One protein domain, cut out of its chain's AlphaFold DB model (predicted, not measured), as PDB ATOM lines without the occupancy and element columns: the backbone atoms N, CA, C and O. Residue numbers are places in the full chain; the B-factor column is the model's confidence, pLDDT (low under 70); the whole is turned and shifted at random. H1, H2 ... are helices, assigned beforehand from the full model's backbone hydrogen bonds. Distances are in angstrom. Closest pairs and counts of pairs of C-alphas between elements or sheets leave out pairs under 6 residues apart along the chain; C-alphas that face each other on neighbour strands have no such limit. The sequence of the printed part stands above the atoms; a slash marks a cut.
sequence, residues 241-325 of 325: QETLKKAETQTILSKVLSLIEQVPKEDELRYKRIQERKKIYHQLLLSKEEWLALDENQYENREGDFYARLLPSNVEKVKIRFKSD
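AT A GLANCE: This is residues 241 to 325 of the 325 residues of an uncharacterized protein of Maribacter sp. RZ26 (UniProt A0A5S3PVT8). A helical hairpin of two long helices, H1 and H2, opens as a narrow V from its turn at one end of the long axis; two small helices, H3 and H4, lie toward the other end, joined by a long loop. The last stretch, residues 311 to 325, crosses H1 from the H4 side to the H3 side. The 85 printed residues hold four named helices, H1 to H4 in chain order, and no named strand; the class is all helix, with 41 residues, under half, in named elements. The whole is only just compact, close to loose, with a radius of gyration of the C-alphas of 14.2 A, and elongated, spanning 42 by 27 by 26 A.

IN THESE COORDINATES: H1, residues 246 to 261, is 22.5 A long and begins at C-alpha 246 (5.186, 4.711, 2.155). H2, residues 268 to 283, is 22.9 A long and ends at C-alpha 283 (13.192, -6.625, 2.877). H3 is residues 288 to 292. H4, residues 307 to 310, ends at C-alpha 310 (11.432, 11.596, -8.638).

HOW THE PARTS SIT: H1 and H2 form a hairpin and run opposite ways at a shallow tilt of 22 degrees. They touch through residues 253 to 260 and 274 to 281 alone; their closest C-alphas, of Ile 260 and Ile 274, are 6.5 A apart. H1 and H3 are close but not clearly touching, the closest C-alphas being those of Ala 247 and Trp 291, 7.4 A. H1 and H4 are also close but not clearly touching, the closest being Ile 252 and Leu 310, 7.7 A between C-alphas. H3 and H4 are apart. H2 is apart from both H3 and H4. In H1, H2 and H3 every O i to N i+4 pair is within hydrogen-bond range; H4 is too short for such a pair.

THE WHOLE: The C-alphas farthest apart, of Glu 266 and Asn 297, are 43.3 A apart. The printed part has no cut. The link from H3 to H4, 14 residues, is long. Mean pLDDT of the printed part is 75.0; residues 296 to 318 and residue 325 are under 70.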
ATOM      1  N   GLN A 241      13.136  10.236   6.188       85.88
ATOM      2  CA  GLN A 241      12.358   9.125   6.751       85.88
ATOM      3  C   GLN A 241      11.056   9.583   7.429       85.88
ATOM      4  O   GLN A 241      10.066   8.862   7.397       85.88
ATOM      5  N   GLU A 242      11.053  10.773   8.031       85.88
ATOM      6  CA  GLU A 242       9.886  11.334   8.725       85.88
ATOM      7  C   GLU A 242       8.873  11.983   7.771       85.88
ATOM      8  O   GLU A 242       7.713  12.165   8.128       85.88
ATOM      9  N   THR A 243       9.303  12.347   6.560       86.75
ATOM     10  CA  THR A 243       8.505  13.136   5.611       86.75
ATOM     11  C   THR A 243       8.013  12.321   4.420       86.75
ATOM     12  O   THR A 243       6.982  12.682   3.842       86.75
ATOM     13  N   LEU A 244       8.734  11.252   4.063       84.19
ATOM     14  CA  LEU A 244       8.412  10.335   2.973       84.19
ATOM     15  C   LEU A 244       7.195   9.472   3.306       84.19
ATOM     16  O   LEU A 244       7.177   8.728   4.289       84.19
ATOM     17  N   LYS A 245       6.209   9.492   2.409       87.12
ATOM     18  CA  LYS A 245       5.094   8.546   2.407       87.12
ATOM     19  C   LYS A 245       5.604   7.138   2.071       87.12
ATOM     20  O   LYS A 245       6.651   6.946   1.435       87.12
ATOM     21  N   LYS A 246       4.835   6.113   2.456       86.94
ATOM     22  CA  LYS A 246       5.186   4.711   2.155       86.94
ATOM     23  C   LYS A 246       5.265   4.464   0.646       86.94
ATOM     24  O   LYS A 246       6.190   3.795   0.184       86.94
ATOM     25  N   ALA A 247       4.344   5.062  -0.117       83.62
ATOM     26  CA  ALA A 247       4.295   4.918  -1.569       83.62
ATOM     27  C   ALA A 247       5.559   5.467  -2.264       83.62
ATOM     28  O   ALA A 247       6.136   4.848  -3.165       83.62
ATOM     29  N   GLU A 248       6.037   6.619  -1.794       83.69
ATOM     30  CA  GLU A 248       7.242   7.279  -2.299       83.69
ATOM     31  C   GLU A 248       8.490   6.453  -1.977       83.69
ATOM     32  O   GLU A 248       9.326   6.207  -2.850       83.69
ATOM     33  N   THR A 249       8.577   5.947  -0.744       88.44
ATOM     34  CA  THR A 249       9.671   5.069  -0.314       88.44
ATOM     35  C   THR A 249       9.751   3.819  -1.192       88.44
ATOM     36  O   THR A 249      10.827   3.505  -1.705       88.44
ATOM     37  N   GLN A 250       8.622   3.149  -1.446       88.69
ATOM     38  CA  GLN A 250       8.555   1.988  -2.341       88.69
ATOM     39  C   GLN A 250       9.027   2.325  -3.761       88.69
ATOM     40  O   GLN A 250       9.767   1.555  -4.377       88.69
ATOM     41  N   THR A 251       8.608   3.476  -4.290       86.75
ATOM     42  CA  THR A 251       8.952   3.899  -5.652       86.75
ATOM     43  C   THR A 251      10.455   4.147  -5.778       86.75
ATOM     44  O   THR A 251      11.095   3.671  -6.720       86.75
ATOM     45  N   ILE A 252      11.050   4.825  -4.793       89.50
ATOM     46  CA  ILE A 252      12.494   5.077  -4.755       89.50
ATOM     47  C   ILE A 252      13.268   3.762  -4.571       89.50
ATOM     48  O   ILE A 252      14.250   3.532  -5.281       89.50
ATOM     49  N   LEU A 253      12.823   2.858  -3.690       90.62
ATOM     50  CA  LEU A 253      13.439   1.534  -3.524       90.62
ATOM     51  C   LEU A 253      13.361   0.698  -4.809       90.62
ATOM     52  O   LEU A 253      14.348   0.074  -5.198       90.62
ATOM     53  N   SER A 254      12.238   0.747  -5.526       89.06
ATOM     54  CA  SER A 254      12.075   0.069  -6.819       89.06
ATOM     55  C   SER A 254      13.068   0.597  -7.862       89.06
ATOM     56  O   SER A 254      13.706  -0.186  -8.572       89.06
ATOM     57  N   LYS A 255      13.285   1.921  -7.911       89.81
ATOM     58  CA  LYS A 255      14.331   2.539  -8.747       89.81
ATOM     59  C   LYS A 255      15.736   2.085  -8.349       89.81
ATOM     60  O   LYS A 255      16.538   1.755  -9.221       89.81
ATOM     61  N   VAL A 256      16.033   2.039  -7.048       91.06
ATOM     62  CA  VAL A 256      17.317   1.541  -6.525       91.06
ATOM     63  C   VAL A 256      17.577   0.117  -7.006       91.06
ATOM     64  O   VAL A 256      18.659  -0.147  -7.529       91.06
ATOM     65  N   LEU A 257      16.594  -0.776  -6.871       90.06
ATOM     66  CA  LEU A 257      16.706  -2.171  -7.295       90.06
ATOM     67  C   LEU A 257      16.931  -2.292  -8.809       90.06
ATOM     68  O   LEU A 257      17.852  -2.985  -9.234       90.06
ATOM     69  N   SER A 258      16.176  -1.541  -9.615       89.31
ATOM     70  CA  SER A 258      16.372  -1.490 -11.072       89.31
ATOM     71  C   SER A 258      17.792  -1.061 -11.464       89.31
ATOM     72  O   SER A 258      18.396  -1.638 -12.367       89.31
ATOM     73  N   LEU A 259      18.363  -0.067 -10.773       89.06
ATOM     74  CA  LEU A 259      19.715   0.417 -11.065       89.06
ATOM     75  C   LEU A 259      20.797  -0.602 -10.706       89.06
ATOM     76  O   LEU A 259      21.776  -0.737 -11.440       89.06
ATOM     77  N   ILE A 260      20.659  -1.290  -9.570       86.75
ATOM     78  CA  ILE A 260      21.683  -2.236  -9.113       86.75
ATOM     79  C   ILE A 260      21.636  -3.570  -9.869       86.75
ATOM     80  O   ILE A 260      22.677  -4.202 -10.011       86.75
ATOM     81  N   GLU A 261      20.473  -3.982 -10.382       85.75
ATOM     82  CA  GLU A 261      20.330  -5.190 -11.213       85.75
ATOM     83  C   GLU A 261      21.037  -5.074 -12.565       85.75
ATOM     84  O   GLU A 261      21.440  -6.079 -13.139       85.75
ATOM     85  N   GLN A 262      21.245  -3.851 -13.049       85.06
ATOM     86  CA  GLN A 262      21.990  -3.584 -14.277       85.06
ATOM     87  C   GLN A 262      23.513  -3.659 -14.094       85.06
ATOM     88  O   GLN A 262      24.249  -3.351 -15.032       85.06
ATOM     89  N   VAL A 263      24.012  -3.985 -12.894       78.94
ATOM     90  CA  VAL A 263      25.450  -4.140 -12.656       78.94
ATOM     91  C   VAL A 263      25.869  -5.594 -12.933       78.94
ATOM     92  O   VAL A 263      25.377  -6.493 -12.245       78.94
ATOM     93  N   PRO A 264      26.770  -5.832 -13.907       80.69
ATOM     94  CA  PRO A 264      27.211  -7.160 -14.320       80.69
ATOM     95  C   PRO A 264      27.877  -7.956 -13.190       80.69
ATOM     96  O   PRO A 264      28.451  -7.385 -12.257       80.69
ATOM     97  N   LYS A 265      27.830  -9.288 -13.303       81.00
ATOM     98  CA  LYS A 265      28.448 -10.236 -12.355       81.00
ATOM     99  C   LYS A 265      29.975 -10.188 -12.395       81.00
ATOM    100  O   LYS A 265      30.622 -10.499 -11.402       81.00
ATOM    101  N   GLU A 266      30.518  -9.768 -13.530       81.88
ATOM    102  CA  GLU A 266      31.936  -9.722 -13.868       81.88
ATOM    103  C   GLU A 266      32.725  -8.717 -12.998       81.88
ATOM    104  O   GLU A 266      33.933  -8.864 -12.826       81.88
ATOM    105  N   ASP A 267      32.066  -7.721 -12.388       75.00
ATOM    106  CA  ASP A 267      32.661  -6.840 -11.366       75.00
ATOM    107  C   ASP A 267      32.457  -7.454  -9.967       75.00
ATOM    108  O   ASP A 267      31.657  -6.958  -9.171       75.00
ATOM    109  N   GLU A 268      33.150  -8.563  -9.669       77.56
ATOM    110  CA  GLU A 268      32.916  -9.407  -8.479       77.56
ATOM    111  C   GLU A 268      32.812  -8.614  -7.163       77.56
ATOM    112  O   GLU A 268      31.913  -8.845  -6.346       77.56
ATOM    113  N   LEU A 269      33.710  -7.642  -6.952       80.44
ATOM    114  CA  LEU A 269      33.754  -6.840  -5.727       80.44
ATOM    115  C   LEU A 269      32.507  -5.962  -5.576       80.44
ATOM    116  O   LEU A 269      31.935  -5.873  -4.482       80.44
ATOM    117  N   ARG A 270      32.096  -5.267  -6.645       75.50
ATOM    118  CA  ARG A 270      30.888  -4.433  -6.598       75.50
ATOM    119  C   ARG A 270      29.638  -5.291  -6.601       75.50
ATOM    120  O   ARG A 270      28.726  -4.985  -5.837       75.50
ATOM    121  N   TYR A 271      29.625  -6.370  -7.376       79.56
ATOM    122  CA  TYR A 271      28.516  -7.306  -7.460       79.56
ATOM    123  C   TYR A 271      28.206  -7.920  -6.092       79.56
ATOM    124  O   TYR A 271      27.068  -7.829  -5.640       79.56
ATOM    125  N   LYS A 272      29.207  -8.424  -5.353       83.38
ATOM    126  CA  LYS A 272      28.999  -8.968  -3.997       83.38
ATOM    127  C   LYS A 272      28.367  -7.943  -3.048       83.38
ATOM    128  O   LYS A 272      27.355  -8.228  -2.409       83.38
ATOM    129  N   ARG A 273      28.904  -6.717  -3.015       80.81
ATOM    130  CA  ARG A 273      28.355  -5.615  -2.198       80.81
ATOM    131  C   ARG A 273      26.940  -5.221  -2.620       80.81
ATOM    132  O   ARG A 273      26.146  -4.791  -1.785       80.81
ATOM    133  N   ILE A 274      26.642  -5.307  -3.913       82.19
ATOM    134  CA  ILE A 274      25.311  -5.058  -4.463       82.19
ATOM    135  C   ILE A 274      24.340  -6.149  -4.028       82.19
ATOM    136  O   ILE A 274      23.257  -5.800  -3.583       82.19
ATOM    137  N   GLN A 275      24.715  -7.429  -4.081       82.50
ATOM    138  CA  GLN A 275      23.838  -8.531  -3.674       82.50
ATOM    139  C   GLN A 275      23.493  -8.478  -2.179       82.50
ATOM    140  O   GLN A 275      22.326  -8.615  -1.811       82.50
ATOM    141  N   GLU A 276      24.474  -8.186  -1.319       84.56
ATOM    142  CA  GLU A 276      24.240  -7.982   0.119       84.56
ATOM    143  C   GLU A 276      23.223  -6.857   0.365       84.56
ATOM    144  O   GLU A 276      22.269  -7.012   1.129       84.56
ATOM    145  N   ARG A 277      23.383  -5.731  -0.338       82.19
ATOM    146  CA  ARG A 277      22.466  -4.588  -0.249       82.19
ATOM    147  C   ARG A 277      21.105  -4.871  -0.866       82.19
ATOM    148  O   ARG A 277      20.105  -4.441  -0.306       82.19
ATOM    149  N   LYS A 278      21.058  -5.604  -1.979       85.44
ATOM    150  CA  LYS A 278      19.826  -6.020  -2.651       85.44
ATOM    151  C   LYS A 278      18.940  -6.775  -1.668       85.44
ATOM    152  O   LYS A 278      17.787  -6.402  -1.502       85.44
ATOM    153  N   LYS A 279      19.498  -7.748  -0.938       84.75
ATOM    154  CA  LYS A 279      18.764  -8.493   0.096       84.75
ATOM    155  C   LYS A 279      18.160  -7.569   1.159       84.75
ATOM    156  O   LYS A 279      16.993  -7.726   1.497       84.75
ATOM    157  N   ILE A 280      18.931  -6.593   1.646       85.69
ATOM    158  CA  ILE A 280      18.451  -5.606   2.626       85.69
ATOM    159  C   ILE A 280      17.320  -4.760   2.026       85.69
ATOM    160  O   ILE A 280      16.287  -4.583   2.660       85.69
ATOM    161  N   TYR A 281      17.478  -4.255   0.802       85.06
ATOM    162  CA  TYR A 281      16.486  -3.379   0.175       85.06
ATOM    163  C   TYR A 281      15.192  -4.111  -0.198       85.06
ATOM    164  O   TYR A 281      14.125  -3.537  -0.017       85.06
ATOM    165  N   HIS A 282      15.254  -5.377  -0.630       85.69
ATOM    166  CA  HIS A 282      14.051  -6.194  -0.849       85.69
ATOM    167  C   HIS A 282      13.239  -6.383   0.436       85.69
ATOM    168  O   HIS A 282      12.015  -6.380   0.387       85.69
ATOM    169  N   GLN A 283      13.895  -6.503   1.595       87.12
ATOM    170  CA  GLN A 283      13.192  -6.625   2.877       87.12
ATOM    171  C   GLN A 283      12.425  -5.356   3.271       87.12
ATOM    172  O   GLN A 283      11.503  -5.451   4.079       87.12
ATOM    173  N   LEU A 284      12.801  -4.202   2.711       86.94
ATOM    174  CA  LEU A 284      12.147  -2.912   2.936       86.94
ATOM    175  C   LEU A 284      10.990  -2.648   1.963       86.94
ATOM    176  O   LEU A 284      10.264  -1.677   2.157       86.94
ATOM    177  N   LEU A 285      10.831  -3.470   0.919       88.75
ATOM    178  CA  LEU A 285       9.695  -3.360   0.014       88.75
ATOM    179  C   LEU A 285       8.415  -3.842   0.695       88.75
ATOM    180  O   LEU A 285       8.414  -4.836   1.423       88.75
ATOM    181  N   LEU A 286       7.316  -3.177   0.360       87.69
ATOM    182  CA  LEU A 286       5.966  -3.641   0.635       87.69
ATOM    183  C   LEU A 286       5.652  -4.911  -0.172       87.69
ATOM    184  O   LEU A 286       6.155  -5.110  -1.289       87.69
ATOM    185  N   SER A 287       4.799  -5.767   0.388       89.12
ATOM    186  CA  SER A 287       4.088  -6.789  -0.372       89.12
ATOM    187  C   SER A 287       3.107  -6.134  -1.349       89.12
ATOM    188  O   SER A 287       2.792  -4.944  -1.258       89.12
ATOM    189  N   LYS A 288       2.617  -6.913  -2.315       85.75
ATOM    190  CA  LYS A 288       1.624  -6.419  -3.270       85.75
ATOM    191  C   LYS A 288       0.323  -6.027  -2.564       85.75
ATOM    192  O   LYS A 288      -0.276  -5.014  -2.901       85.75
ATOM    193  N   GLU A 289      -0.082  -6.803  -1.567       85.81
ATOM    194  CA  GLU A 289      -1.263  -6.554  -0.740       85.81
ATOM    195  C   GLU A 289      -1.085  -5.285   0.098       85.81
ATOM    196  O   GLU A 289      -1.962  -4.427   0.099       85.81
ATOM    197  N   GLU A 290       0.074  -5.122   0.746       86.56
ATOM    198  CA  GLU A 290       0.405  -3.920   1.521       86.56
ATOM    199  C   GLU A 290       0.414  -2.657   0.651       86.56
ATOM    200  O   GLU A 290       0.005  -1.595   1.112       86.56
ATOM    201  N   TRP A 291       0.868  -2.765  -0.602       83.62
ATOM    202  CA  TRP A 291       0.842  -1.668  -1.570       83.62
ATOM    203  C   TRP A 291      -0.578  -1.297  -1.999       83.62
ATOM    204  O   TRP A 291      -0.911  -0.118  -2.032       83.62
ATOM    205  N   LEU A 292      -1.412  -2.288  -2.326       81.12
ATOM    206  CA  LEU A 292      -2.798  -2.060  -2.748       81.12
ATOM    207  C   LEU A 292      -3.687  -1.544  -1.608       81.12
ATOM    208  O   LEU A 292      -4.718  -0.938  -1.874       81.12
ATOM    209  N   ALA A 293      -3.290  -1.775  -0.356       84.25
ATOM    210  CA  ALA A 293      -3.979  -1.286   0.833       84.25
ATOM    211  C   ALA A 293      -3.559   0.136   1.263       84.25
ATOM    212  O   ALA A 293      -4.004   0.609   2.310       84.25
ATOM    213  N   LEU A 294      -2.675   0.813   0.517       81.38
ATOM    214  CA  LEU A 294      -2.316   2.202   0.808       81.38
ATOM    215  C   LEU A 294      -3.495   3.138   0.495       81.38
ATOM    216  O   LEU A 294      -4.105   3.041  -0.564       81.38
ATOM    217  N   ASP A 295      -3.781   4.061   1.415       72.69
ATOM    218  CA  ASP A 295      -4.777   5.131   1.245       72.69
ATOM    219  C   ASP A 295      -4.459   5.991   0.003       72.69
ATOM    220  O   ASP A 295      -3.288   6.270  -0.266       72.69
ATOM    221  N   GLU A 296      -5.480   6.454  -0.723       65.44
ATOM    222  CA  GLU A 296      -5.356   7.338  -1.893       65.44
ATOM    223  C   GLU A 296      -4.541   8.605  -1.570       65.44
ATOM    224  O   GLU A 296      -3.711   9.048  -2.369       65.44
ATOM    225  N   ASN A 297      -4.643   9.107  -0.335       63.97
ATOM    226  CA  ASN A 297      -3.850  10.240   0.154       63.97
ATOM    227  C   ASN A 297      -2.334   9.953   0.201       63.97
ATOM    228  O   ASN A 297      -1.515  10.875   0.280       63.97
ATOM    229  N   GLN A 298      -1.906   8.685   0.140       63.22
ATOM    230  CA  GLN A 298      -0.491   8.309   0.022       63.22
ATOM    231  C   GLN A 298       0.083   8.593  -1.378       63.22
ATOM    232  O   GLN A 298       1.306   8.601  -1.528       63.22
ATOM    233  N   TYR A 299      -0.773   8.858  -2.369       57.50
ATOM    234  CA  TYR A 299      -0.401   9.110  -3.763       57.50
ATOM    235  C   TYR A 299      -0.479  10.591  -4.159       57.50
ATOM    236  O   TYR A 299       0.010  10.951  -5.228       57.50
ATOM    237  N   GLU A 300      -1.050  11.459  -3.313       56.06
ATOM    238  CA  GLU A 300      -1.122  12.896  -3.594       56.06
ATOM    239  C   GLU A 300       0.278  13.511  -3.733       56.06
ATOM    240  O   GLU A 300       1.070  13.522  -2.776       56.06
ATOM    241  N   ASN A 301       0.544  14.032  -4.937       52.38
ATOM    242  CA  ASN A 301       1.724  14.810  -5.286       52.38
ATOM    243  C   ASN A 301       1.756  16.094  -4.454       52.38
ATOM    244  O   ASN A 301       0.867  16.935  -4.561       52.38
ATOM    245  N   ARG A 302       2.825  16.290  -3.681       55.38
ATOM    246  CA  ARG A 302       3.149  17.618  -3.157       55.38
ATOM    247  C   ARG A 302       3.640  18.469  -4.329       55.38
ATOM    248  O   ARG A 302       4.719  18.222  -4.869       55.38
ATOM    249  N   GLU A 303       2.831  19.425  -4.783       42.31
ATOM    250  CA  GLU A 303       3.258  20.372  -5.816       42.31
ATOM    251  C   GLU A 303       4.506  21.144  -5.353       42.31
ATOM    252  O   GLU A 303       4.600  21.584  -4.210       42.31
ATOM    253  N   GLY A 304       5.491  21.290  -6.246       46.22
ATOM    254  CA  GLY A 304       6.726  22.050  -5.996       46.22
ATOM    255  C   GLY A 304       7.861  21.280  -5.309       46.22
ATOM    256  O   GLY A 304       8.992  21.764  -5.266       46.22
ATOM    257  N   ASP A 305       7.600  20.064  -4.843       56.22
ATOM    258  CA  ASP A 305       8.555  19.256  -4.095       56.22
ATOM    259  C   ASP A 305       9.438  18.423  -5.056       56.22
ATOM    260  O   ASP A 305       8.973  17.925  -6.083       56.22
ATOM    261  N   PHE A 306      10.734  18.241  -4.749       50.47
ATOM    262  CA  PHE A 306      11.697  17.402  -5.514       50.47
ATOM    263  C   PHE A 306      11.125  16.016  -5.901       50.47
ATOM    264  O   PHE A 306      11.470  15.425  -6.925       50.47
ATOM    265  N   TYR A 307      10.171  15.559  -5.099       53.44
ATOM    266  CA  TYR A 307       9.288  14.418  -5.261       53.44
ATOM    267  C   TYR A 307       8.555  14.353  -6.608       53.44
ATOM    268  O   TYR A 307       8.582  13.298  -7.235       53.44
ATOM    269  N   ALA A 308       8.006  15.457  -7.127       52.22
ATOM    270  CA  ALA A 308       7.305  15.482  -8.420       52.22
ATOM    271  C   ALA A 308       8.234  15.204  -9.623       52.22
ATOM    272  O   ALA A 308       7.763  14.927 -10.723       52.22
ATOM    273  N   ARG A 309       9.562  15.283  -9.426       55.22
ATOM    274  CA  ARG A 309      10.583  14.891 -10.419       55.22
ATOM    275  C   ARG A 309      11.076  13.458 -10.219       55.22
ATOM    276  O   ARG A 309      11.477  12.801 -11.179       55.22
ATOM    277  N   LEU A 310      11.083  12.978  -8.973       51.59
ATOM    278  CA  LEU A 310      11.432  11.596  -8.638       51.59
ATOM    279  C   LEU A 310      10.307  10.618  -8.954       51.59
ATOM    280  O   LEU A 310      10.581   9.462  -9.279       51.59
ATOM    281  N   LEU A 311       9.061  11.048  -8.873       47.47
ATOM    282  CA  LEU A 311       7.955  10.363  -9.502       47.47
ATOM    283  C   LEU A 311       8.026  10.754 -10.980       47.47
ATOM    284  O   LEU A 311       8.056  11.945 -11.281       47.47
ATOM    285  N   PRO A 312       8.169   9.810 -11.923       42.09
ATOM    286  CA  PRO A 312       7.995  10.180 -13.319       42.09
ATOM    287  C   PRO A 312       6.633  10.873 -13.437       42.09
ATOM    288  O   PRO A 312       5.654  10.389 -12.871       42.09
ATOM    289  N   SER A 313       6.560  11.967 -14.195       38.09
ATOM    290  CA  SER A 313       5.290  12.611 -14.561       38.09
ATOM    291  C   SER A 313       4.259  11.612 -15.115       38.09
ATOM    292  O   SER A 313       3.066  11.882 -15.071       38.09
ATOM    293  N   ASN A 314       4.722  10.423 -15.528       36.66
ATOM    294  CA  ASN A 314       3.923   9.227 -15.743       36.66
ATOM    295  C   ASN A 314       4.404   8.092 -14.821       36.66
ATOM    296  O   ASN A 314       5.414   7.442 -15.117       36.66
ATOM    297  N   VAL A 315       3.647   7.783 -13.762       37.22
ATOM    298  CA  VAL A 315       3.789   6.576 -12.909       37.22
ATOM    299  C   VAL A 315       3.954   5.281 -13.740       37.22
ATOM    300  O   VAL A 315       4.550   4.312 -13.282       37.22
ATOM    301  N   GLU A 316       3.554   5.296 -15.011       37.88
ATOM    302  CA  GLU A 316       3.637   4.203 -15.985       37.88
ATOM    303  C   GLU A 316       5.049   3.694 -16.351       37.88
ATOM    304  O   GLU A 316       5.156   2.616 -16.930       37.88
ATOM    305  N   LYS A 317       6.151   4.404 -16.042       51.31
ATOM    306  CA  LYS A 317       7.511   3.968 -16.465       51.31
ATOM    307  C   LYS A 317       8.394   3.346 -15.380       51.31
ATOM    308  O   LYS A 317       9.424   2.758 -15.715       51.31
ATOM    309  N   VAL A 318       8.037   3.440 -14.098       58.31
ATOM    310  CA  VAL A 318       8.787   2.749 -13.031       58.31
ATOM    311  C   VAL A 318       8.069   1.448 -12.717       58.31
ATOM    312  O   VAL A 318       6.997   1.452 -12.125       58.31
ATOM    313  N   LYS A 319       8.678   0.317 -13.086       76.81
ATOM    314  CA  LYS A 319       8.192  -1.000 -12.664       76.81
ATOM    315  C   LYS A 319       8.315  -1.100 -11.140       76.81
ATOM    316  O   LYS A 319       9.421  -1.294 -10.631       76.81
ATOM    317  N   ILE A 320       7.196  -0.925 -10.435       81.25
ATOM    318  CA  ILE A 320       7.114  -1.109  -8.983       81.25
ATOM    319  C   ILE A 320       7.509  -2.550  -8.667       81.25
ATOM    320  O   ILE A 320       7.025  -3.486  -9.303       81.25
ATOM    321  N   ARG A 321       8.444  -2.704  -7.730       82.38
ATOM    322  CA  ARG A 321       8.914  -4.000  -7.237       82.38
ATOM    323  C   ARG A 321       8.223  -4.314  -5.927       82.38
ATOM    324  O   ARG A 321       7.974  -3.397  -5.151       82.38
ATOM    325  N   PHE A 322       7.978  -5.588  -5.661       85.81
ATOM    326  CA  PHE A 322       7.407  -6.061  -4.400       85.81
ATOM    327  C   PHE A 322       8.368  -6.997  -3.672       85.81
ATOM    328  O   PHE A 322       9.313  -7.524  -4.254       85.81
ATOM    329  N   LYS A 323       8.127  -7.219  -2.378       83.62
ATOM    330  CA  LYS A 323       8.954  -8.089  -1.521       83.62
ATOM    331  C   LYS A 323       9.121  -9.525  -2.048       83.62
ATOM    332  O   LYS A 323      10.077 -10.199  -1.673       83.62
ATOM    333  N   SER A 324       8.188  -9.982  -2.881       73.75
ATOM    334  CA  SER A 324       8.150 -11.310  -3.499       73.75
ATOM    335  C   SER A 324       8.837 -11.410  -4.870       73.75
ATOM    336  O   SER A 324       8.914 -12.518  -5.394       73.75
ATOM    337  N   ASP A 325       9.285 -10.289  -5.452       61.22
ATOM    338  CA  ASP A 325      10.038 -10.253  -6.723       61.22
ATOM    339  C   ASP A 325      11.536 -10.531  -6.514       61.22
ATOM    340  O   ASP A 325      12.182 -11.055  -7.450       61.22
TER     341      ASP A 325